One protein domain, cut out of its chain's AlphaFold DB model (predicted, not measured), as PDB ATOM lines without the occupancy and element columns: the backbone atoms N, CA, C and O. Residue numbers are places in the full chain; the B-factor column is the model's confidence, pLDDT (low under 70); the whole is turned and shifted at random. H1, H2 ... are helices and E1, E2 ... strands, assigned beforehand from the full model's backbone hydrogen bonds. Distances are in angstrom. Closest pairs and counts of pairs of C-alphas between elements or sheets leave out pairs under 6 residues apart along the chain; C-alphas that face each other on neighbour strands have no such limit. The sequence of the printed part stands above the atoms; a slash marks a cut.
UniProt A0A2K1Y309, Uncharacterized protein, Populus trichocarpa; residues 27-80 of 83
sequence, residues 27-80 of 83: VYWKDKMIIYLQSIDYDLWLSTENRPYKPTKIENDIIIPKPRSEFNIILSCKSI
ATOM      1  N   VAL A  27     153.674 185.283 166.254       87.00
ATOM      2  CA  VAL A  27     153.445 183.860 166.570       87.00
ATOM      3  C   VAL A  27     154.691 183.029 166.258       87.00
ATOM      4  O   VAL A  27     155.177 182.306 167.122       87.00
ATOM      5  N   TYR A  28     155.259 183.203 165.064       84.19
ATOM      6  CA  TYR A  28     156.476 182.508 164.651       84.19
ATOM      7  C   TYR A  28     157.673 182.877 165.536       84.19
ATOM      8  O   TYR A  28     158.394 182.003 166.023       84.19
ATOM      9  N   TRP A  29     157.861 184.174 165.794       86.19
ATOM     10  CA  TRP A  29     158.924 184.663 166.665       86.19
ATOM     11  C   TRP A  29     158.799 184.107 168.085       86.19
ATOM     12  O   TRP A  29     159.796 183.687 168.672       86.19
ATOM     13  N   LYS A  30     157.576 184.065 168.628       85.44
ATOM     14  CA  LYS A  30     157.295 183.543 169.966       85.44
ATOM     15  C   LYS A  30     157.675 182.067 170.072       85.44
ATOM     16  O   LYS A  30     158.386 181.706 171.008       85.44
ATOM     17  N   ASP A  31     157.261 181.238 169.117       88.31
ATOM     18  CA  ASP A  31     157.577 179.804 169.121       88.31
ATOM     19  C   ASP A  31     159.090 179.568 169.022       88.31
ATOM     20  O   ASP A  31     159.661 178.759 169.758       88.31
ATOM     21  N   LYS A  32     159.779 180.338 168.173       86.38
ATOM     22  CA  LYS A  32     161.240 180.282 168.057       86.38
ATOM     23  C   LYS A  32     161.958 180.769 169.315       86.38
ATOM     24  O   LYS A  32     162.966 180.174 169.688       86.38
ATOM     25  N   MET A  33     161.449 181.802 169.986       85.69
ATOM     26  CA  MET A  33     162.022 182.274 171.248       85.69
ATOM     27  C   MET A  33     161.860 181.268 172.379       85.69
ATOM     28  O   MET A  33     162.783 181.109 173.171       85.69
ATOM     29  N   ILE A  34     160.729 180.565 172.442       87.69
ATOM     30  CA  ILE A  34     160.527 179.489 173.419       87.69
ATOM     31  C   ILE A  34     161.591 178.402 173.225       87.69
ATOM     32  O   ILE A  34     162.295 178.065 174.174       87.69
ATOM     33  N   ILE A  35     161.781 177.929 171.989       87.88
ATOM     34  CA  ILE A  35     162.787 176.906 171.665       87.88
ATOM     35  C   ILE A  35     164.211 177.401 171.964       87.88
ATOM     36  O   ILE A  35     165.027 176.649 172.490       87.88
ATOM     37  N   TYR A  36     164.518 178.661 171.646       85.81
ATOM     38  CA  TYR A  36     165.823 179.268 171.927       85.81
ATOM     39  C   TYR A  36     166.112 179.373 173.434       85.81
ATOM     40  O   TYR A  36     167.218 179.081 173.875       85.81
ATOM     41  N   LEU A  37     165.125 179.754 174.247       85.12
ATOM     42  CA  LEU A  37     165.288 179.813 175.702       85.12
ATOM     43  C   LEU A  37     165.454 178.414 176.307       85.12
ATOM     44  O   LEU A  37     166.345 178.211 177.129       85.12
ATOM     45  N   GLN A  38     164.657 177.446 175.847       86.25
ATOM     46  CA  GLN A  38     164.776 176.042 176.247       86.25
ATOM     47  C   GLN A  38     166.132 175.433 175.864       86.25
ATOM     48  O   GLN A  38     166.633 174.577 176.588       86.25
ATOM     49  N   SER A  39     166.734 175.855 174.743       85.12
ATOM     50  CA  SER A  39     168.044 175.355 174.305       85.12
ATOM     51  C   SER A  39     169.215 175.928 175.107       85.12
ATOM     52  O   SER A  39     170.261 175.283 175.178       85.12
ATOM     53  N   ILE A  40     169.055 177.114 175.707       85.25
ATOM     54  CA  ILE A  40     170.057 177.709 176.602       85.25
ATOM     55  C   ILE A  40     170.025 177.017 177.961       85.25
ATOM     56  O   ILE A  40     171.064 176.582 178.452       85.25
ATOM     57  N   ASP A  41     168.843 176.961 178.571       86.06
ATOM     58  CA  ASP A  41     168.631 176.375 179.888       86.06
ATOM     59  C   ASP A  41     167.131 176.086 180.065       86.06
ATOM     60  O   ASP A  41     166.300 176.991 180.205       86.06
ATOM     61  N   TYR A  42     166.785 174.799 180.025       83.12
ATOM     62  CA  TYR A  42     165.406 174.337 180.151       83.12
ATOM     63  C   TYR A  42     164.818 174.638 181.536       83.12
ATOM     64  O   TYR A  42     163.654 175.027 181.625       83.12
ATOM     65  N   ASP A  43     165.619 174.527 182.600       80.50
ATOM     66  CA  ASP A  43     165.181 174.806 183.970       80.50
ATOM     67  C   ASP A  43     164.938 176.309 184.161       80.50
ATOM     68  O   ASP A  43     163.954 176.724 184.786       80.50
ATOM     69  N   LEU A  44     165.779 177.145 183.543       78.56
ATOM     70  CA  LEU A  44     165.571 178.589 183.491       78.56
ATOM     71  C   LEU A  44     164.279 178.942 182.746       78.56
ATOM     72  O   LEU A  44     163.486 179.730 183.262       78.56
ATOM     73  N   TRP A  45     164.025 178.362 181.567       83.44
ATOM     74  CA  TRP A  45     162.777 178.598 180.830       83.44
ATOM     75  C   TRP A  45     161.553 178.156 181.638       83.44
ATOM     76  O   TRP A  45     160.609 178.936 181.800       83.44
ATOM     77  N   LEU A  46     161.603 176.960 182.229       82.25
ATOM     78  CA  LEU A  46     160.532 176.420 183.059       82.25
ATOM     79  C   LEU A  46     160.235 177.337 184.259       82.25
ATOM     80  O   LEU A  46     159.077 177.513 184.622       82.25
ATOM     81  N   SER A  47     161.246 178.003 184.831       75.44
ATOM     82  CA  SER A  47     161.053 179.004 185.894       75.44
ATOM     83  C   SER A  47     160.353 180.293 185.427       75.44
ATOM     84  O   SER A  47     159.717 180.976 186.227       75.44
ATOM     85  N   THR A  48     160.457 180.644 184.140       71.12
ATOM     86  CA  THR A  48     159.742 181.795 183.561       71.12
ATOM     87  C   THR A  48     158.298 181.455 183.199       71.12
ATOM     88  O   THR A  48     157.421 182.313 183.329       71.12
ATOM     89  N   GLU A  49     158.046 180.212 182.780       79.44
ATOM     90  CA  GLU A  49     156.707 179.695 182.481       79.44
ATOM     91  C   GLU A  49     155.913 179.441 183.771       79.44
ATOM     92  O   GLU A  49     154.760 179.869 183.900       79.44
ATOM     93  N   ASN A  50     156.562 178.839 184.770       73.56
ATOM     94  CA  ASN A  50     156.060 178.733 186.132       73.56
ATOM     95  C   ASN A  50     156.093 180.117 186.777       73.56
ATOM     96  O   ASN A  50     157.042 180.453 187.475       73.56
ATOM     97  N   ARG A  51     155.061 180.923 186.481       58.09
ATOM     98  CA  ARG A  51     154.698 182.229 187.069       58.09
ATOM     99  C   ARG A  51     155.657 182.667 188.185       58.09
ATOM    100  O   ARG A  51     155.697 181.999 189.218       58.09
ATOM    101  N   PRO A  52     156.342 183.816 188.050       61.44
ATOM    102  CA  PRO A  52     157.499 184.136 188.870       61.44
ATOM    103  C   PRO A  52     157.162 183.974 190.345       61.44
ATOM    104  O   PRO A  52     156.208 184.596 190.831       61.44
ATOM    105  N   TYR A  53     157.968 183.167 191.042       64.88
ATOM    106  CA  TYR A  53     158.115 183.282 192.483       64.88
ATOM    107  C   TYR A  53     158.318 184.767 192.768       64.88
ATOM    108  O   TYR A  53     159.354 185.342 192.431       64.88
ATOM    109  N   LYS A  54     157.271 185.428 193.268       67.31
ATOM    110  CA  LYS A  54     157.352 186.834 193.637       67.31
ATOM    111  C   LYS A  54     158.210 186.839 194.887       67.31
ATOM    112  O   LYS A  54     157.735 186.314 195.892       67.31
ATOM    113  N   PRO A  55     159.437 187.384 194.846       68.69
ATOM    114  CA  PRO A  55     160.258 187.411 196.035       68.69
ATOM    115  C   PRO A  55     159.482 188.199 197.083       68.69
ATOM    116  O   PRO A  55     159.119 189.355 196.857       68.69
ATOM    117  N   THR A  56     159.151 187.550 198.185       78.88
ATOM    118  CA  THR A  56     158.513 188.179 199.334       78.88
ATOM    119  C   THR A  56     159.543 188.305 200.444       78.88
ATOM    120  O   THR A  56     160.503 187.537 200.522       78.88
ATOM    121  N   LYS A  57     159.379 189.321 201.284       81.19
ATOM    122  CA  LYS A  57     160.103 189.449 202.546       81.19
ATOM    123  C   LYS A  57     159.101 189.408 203.690       81.19
ATOM    124  O   LYS A  57     157.969 189.862 203.527       81.19
ATOM    125  N   ILE A  58     159.517 188.841 204.815       82.38
ATOM    126  CA  ILE A  58     158.742 188.869 206.052       82.38
ATOM    127  C   ILE A  58     159.269 190.052 206.856       82.38
ATOM    128  O   ILE A  58     160.431 190.057 207.255       82.38
ATOM    129  N   GLU A  59     158.429 191.059 207.059       82.56
ATOM    130  CA  GLU A  59     158.697 192.151 207.992       82.56
ATOM    131  C   GLU A  59     157.557 192.176 209.003       82.56
ATOM    132  O   GLU A  59     156.393 192.268 208.617       82.56
ATOM    133  N   ASN A  60     157.887 192.065 210.292       78.75
ATOM    134  CA  ASN A  60     156.913 192.070 211.389       78.75
ATOM    135  C   ASN A  60     155.769 191.050 211.198       78.75
ATOM    136  O   ASN A  60     154.602 191.403 211.333       78.75
ATOM    137  N   ASP A  61     156.104 189.810 210.819       81.56
ATOM    138  CA  ASP A  61     155.156 188.717 210.525       81.56
ATOM    139  C   ASP A  61     154.180 188.974 209.360       81.56
ATOM    140  O   ASP A  61     153.256 188.192 209.122       81.56
ATOM    141  N   ILE A  62     154.405 190.028 208.569       82.12
ATOM    142  CA  ILE A  62     153.634 190.330 207.363       82.12
ATOM    143  C   ILE A  62     154.460 189.954 206.133       82.12
ATOM    144  O   ILE A  62     155.629 190.319 205.999       82.12
ATOM    145  N   ILE A  63     153.832 189.232 205.203       81.50
ATOM    146  CA  ILE A  63     154.423 188.873 203.912       81.50
ATOM    147  C   ILE A  63     154.265 190.063 202.962       81.50
ATOM    148  O   ILE A  63     153.163 190.361 202.503       81.50
ATOM    149  N   ILE A  64     155.372 190.735 202.646       82.88
ATOM    150  CA  ILE A  64     155.395 191.926 201.790       82.88
ATOM    151  C   ILE A  64     156.107 191.587 200.472       82.88
ATOM    152  O   ILE A  64     157.161 190.942 200.497       82.88
ATOM    153  N   PRO A  65     155.588 192.008 199.300       80.19
ATOM    154  CA  PRO A  65     156.326 191.907 198.046       80.19
ATOM    155  C   PRO A  65     157.656 192.657 198.154       80.19
ATOM    156  O   PRO A  65     157.693 193.833 198.519       80.19
ATOM    157  N   LYS A  66     158.758 191.989 197.824       80.38
ATOM    158  CA  LYS A  66     160.079 192.607 197.846       80.38
ATOM    159  C   LYS A  66     160.179 193.637 196.706       80.38
ATOM    160  O   LYS A  66     159.707 193.363 195.597       80.38
ATOM    161  N   PRO A  67     160.774 194.819 196.929       78.44
ATOM    162  CA  PRO A  67     160.994 195.790 195.862       78.44
ATOM    163  C   PRO A  67     162.104 195.322 194.911       78.44
ATOM    164  O   PRO A  67     163.080 194.693 195.326       78.44
ATOM    165  N   ARG A  68     161.981 195.669 193.621       68.12
ATOM    166  CA  ARG A  68     162.906 195.229 192.556       68.12
ATOM    167  C   ARG A  68     164.360 195.671 192.779       68.12
ATOM    168  O   ARG A  68     165.269 194.995 192.316       68.12
ATOM    169  N   SER A  69     164.582 196.763 193.510       72.75
ATOM    170  CA  SER A  69     165.909 197.269 193.895       72.75
ATOM    171  C   SER A  69     166.685 196.323 194.814       72.75
ATOM    172  O   SER A  69     167.908 196.344 194.822       72.75
ATOM    173  N   GLU A  70     165.986 195.479 195.573       71.38
ATOM    174  CA  GLU A  70     166.588 194.507 196.488       71.38
ATOM    175  C   GLU A  70     166.635 193.093 195.878       71.38
ATOM    176  O   GLU A  70     166.928 192.105 196.568       71.38
ATOM    177  N   PHE A  71     166.294 192.959 194.592       72.19
ATOM    178  CA  PHE A  71     166.369 191.679 193.903       72.19
ATOM    179  C   PHE A  71     167.839 191.360 193.673       72.19
ATOM    180  O   PHE A  71     168.504 191.939 192.819       72.19
ATOM    181  N   ASN A  72     168.351 190.406 194.441       64.88
ATOM    182  CA  ASN A  72     169.645 189.822 194.151       64.88
ATOM    183  C   ASN A  72     169.506 188.974 192.885       64.88
ATOM    184  O   ASN A  72     168.939 187.884 192.916       64.88
ATOM    185  N   ILE A  73     170.059 189.481 191.787       57.75
ATOM    186  CA  ILE A  73     170.138 188.834 190.466       57.75
ATOM    187  C   ILE A  73     170.727 187.413 190.522       57.75
ATOM    188  O   ILE A  73     170.394 186.575 189.696       57.75
ATOM    189  N   ILE A  74     171.559 187.116 191.527       49.41
ATOM    190  CA  ILE A  74     172.165 185.791 191.745       49.41
ATOM    191  C   ILE A  74     171.251 184.870 192.583       49.41
ATOM    192  O   ILE A  74     171.351 183.646 192.502       49.41
ATOM    193  N   LEU A  75     170.348 185.433 193.397       49.91
ATOM    194  CA  LEU A  75     169.481 184.666 194.300       49.91
ATOM    195  C   LEU A  75     168.176 184.190 193.650       49.91
ATOM    196  O   LEU A  75     167.609 183.220 194.144       49.91
ATOM    197  N   SER A  76     167.734 184.776 192.529       49.22
ATOM    198  CA  SER A  76     166.561 184.245 191.809       49.22
ATOM    199  C   SER A  76     166.801 182.824 191.288       49.22
ATOM    200  O   SER A  76     165.873 182.028 191.270       49.22
ATOM    201  N   CYS A  77     168.050 182.483 190.948       45.94
ATOM    202  CA  CYS A  77     168.436 181.129 190.538       45.94
ATOM    203  C   CYS A  77     168.871 180.235 191.717       45.94
ATOM    204  O   CYS A  77     168.897 179.017 191.583       45.94
ATOM    205  N   LYS A  78     169.224 180.795 192.888       46.59
ATOM    206  CA  LYS A  78     169.610 179.990 194.069       46.59
ATOM    207  C   LYS A  78     168.421 179.409 194.832       46.59
ATOM    208  O   LYS A  78     168.608 178.384 195.469       46.59
ATOM    209  N   SER A  79     167.220 179.982 194.702       48.72
ATOM    210  CA  SER A  79     165.999 179.418 195.304       48.72
ATOM    211  C   SER A  79     165.645 178.009 194.795       48.72
ATOM    212  O   SER A  79     164.763 177.376 195.360       48.72
ATOM    213  N   ILE A  80     166.307 177.532 193.735       47.91
ATOM    214  CA  ILE A  80     166.085 176.222 193.107       47.91
ATOM    215  C   ILE A  80     166.883 175.102 193.798       47.91
ATOM    216  O   ILE A  80     166.510 173.943 193.687       47.91
TER     217      ILE A  80
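What this domain is: This is residues 27 to 80 of the 83 residues of an uncharacterized protein of Populus trichocarpa (UniProt A0A2K1Y309). A strand hairpin of E1 and E2 makes one end of a loose rod, and a helical hairpin of H1 and H2 makes the other, with residues 50 to 55 running between them. After E2, residues 66 to 74 fold back toward the middle of the rod's length and end in the short helix H3, while residues 27 to 33 of H1 stick out free. The 54 printed residues hold three named helices and two named strands, in the order H1, H2, E1, E2, H3; the sheet has the order E1 - E2, antiparallel, and the class is mixed, helices and strands. The whole is only just loose, close to extended, with a radius of gyration of the C-alphas of 14.6 A, and the C-alphas span 47 by 22 by 18 A.

Where its parts are: Strand E1 is residues 56 to 59, 9.5 A from first to last C-alpha, and begins at C-alpha 56 at (158.513, 188.179, 199.334). Strand E2 is residues 62 to 65, 9.8 A long. Helix H2 is residues 42 to 49, 10.5 A long, and helix H1, the longest, is residues 27 to 40, 20.4 A, with C-alpha 27 at (153.445, 183.860, 166.570). Helix H3 is residues 75 to 78, 4.7 A long, and ends at C-alpha 78 at (169.610, 179.990, 194.069).

How they stand to each other: E1 and E2 form a hairpin, antiparallel, with 142 degrees between their directions. The C-alphas of Thr 56 and Pro 65 face each other at 4.5 A. N 57 and O 64 are within hydrogen-bond range at 2.9 A, as are N 62 and O 59 at 3.0 A. H1 and H2 form a helical hairpin: they touch, with residues 34 to 38 of H1 alone, and their closest C-alphas are those of Gln 38 and Trp 45, 5.6 A apart. They run opposite ways at a steep tilt of 44 degrees. H1 is apart from both strands and from H3. H2 and H3 are only just apart, with their closest C-alphas 8.0 A from each other. In H1 and H2 every O i to N i+4 pair is within hydrogen-bond range; H3 is too short for such a pair, and its one O i to N i+3 pair is within range.

The domain as a whole: The two C-alphas farthest apart are those of Tyr 28 and Asn 60, at 47.7 A. The printed part, residues 27 to 80, has no cut. The links from H1 to H2 and from E1 to E2 are tight, those from H2 to E1 and from E2 to H3 are short, and no link is long. The mean pLDDT of the printed part is 74.7; 15 residues are under 70, namely residues 51 to 55, residue 68 and residues 72 to 80, and H3 has a mean of 48.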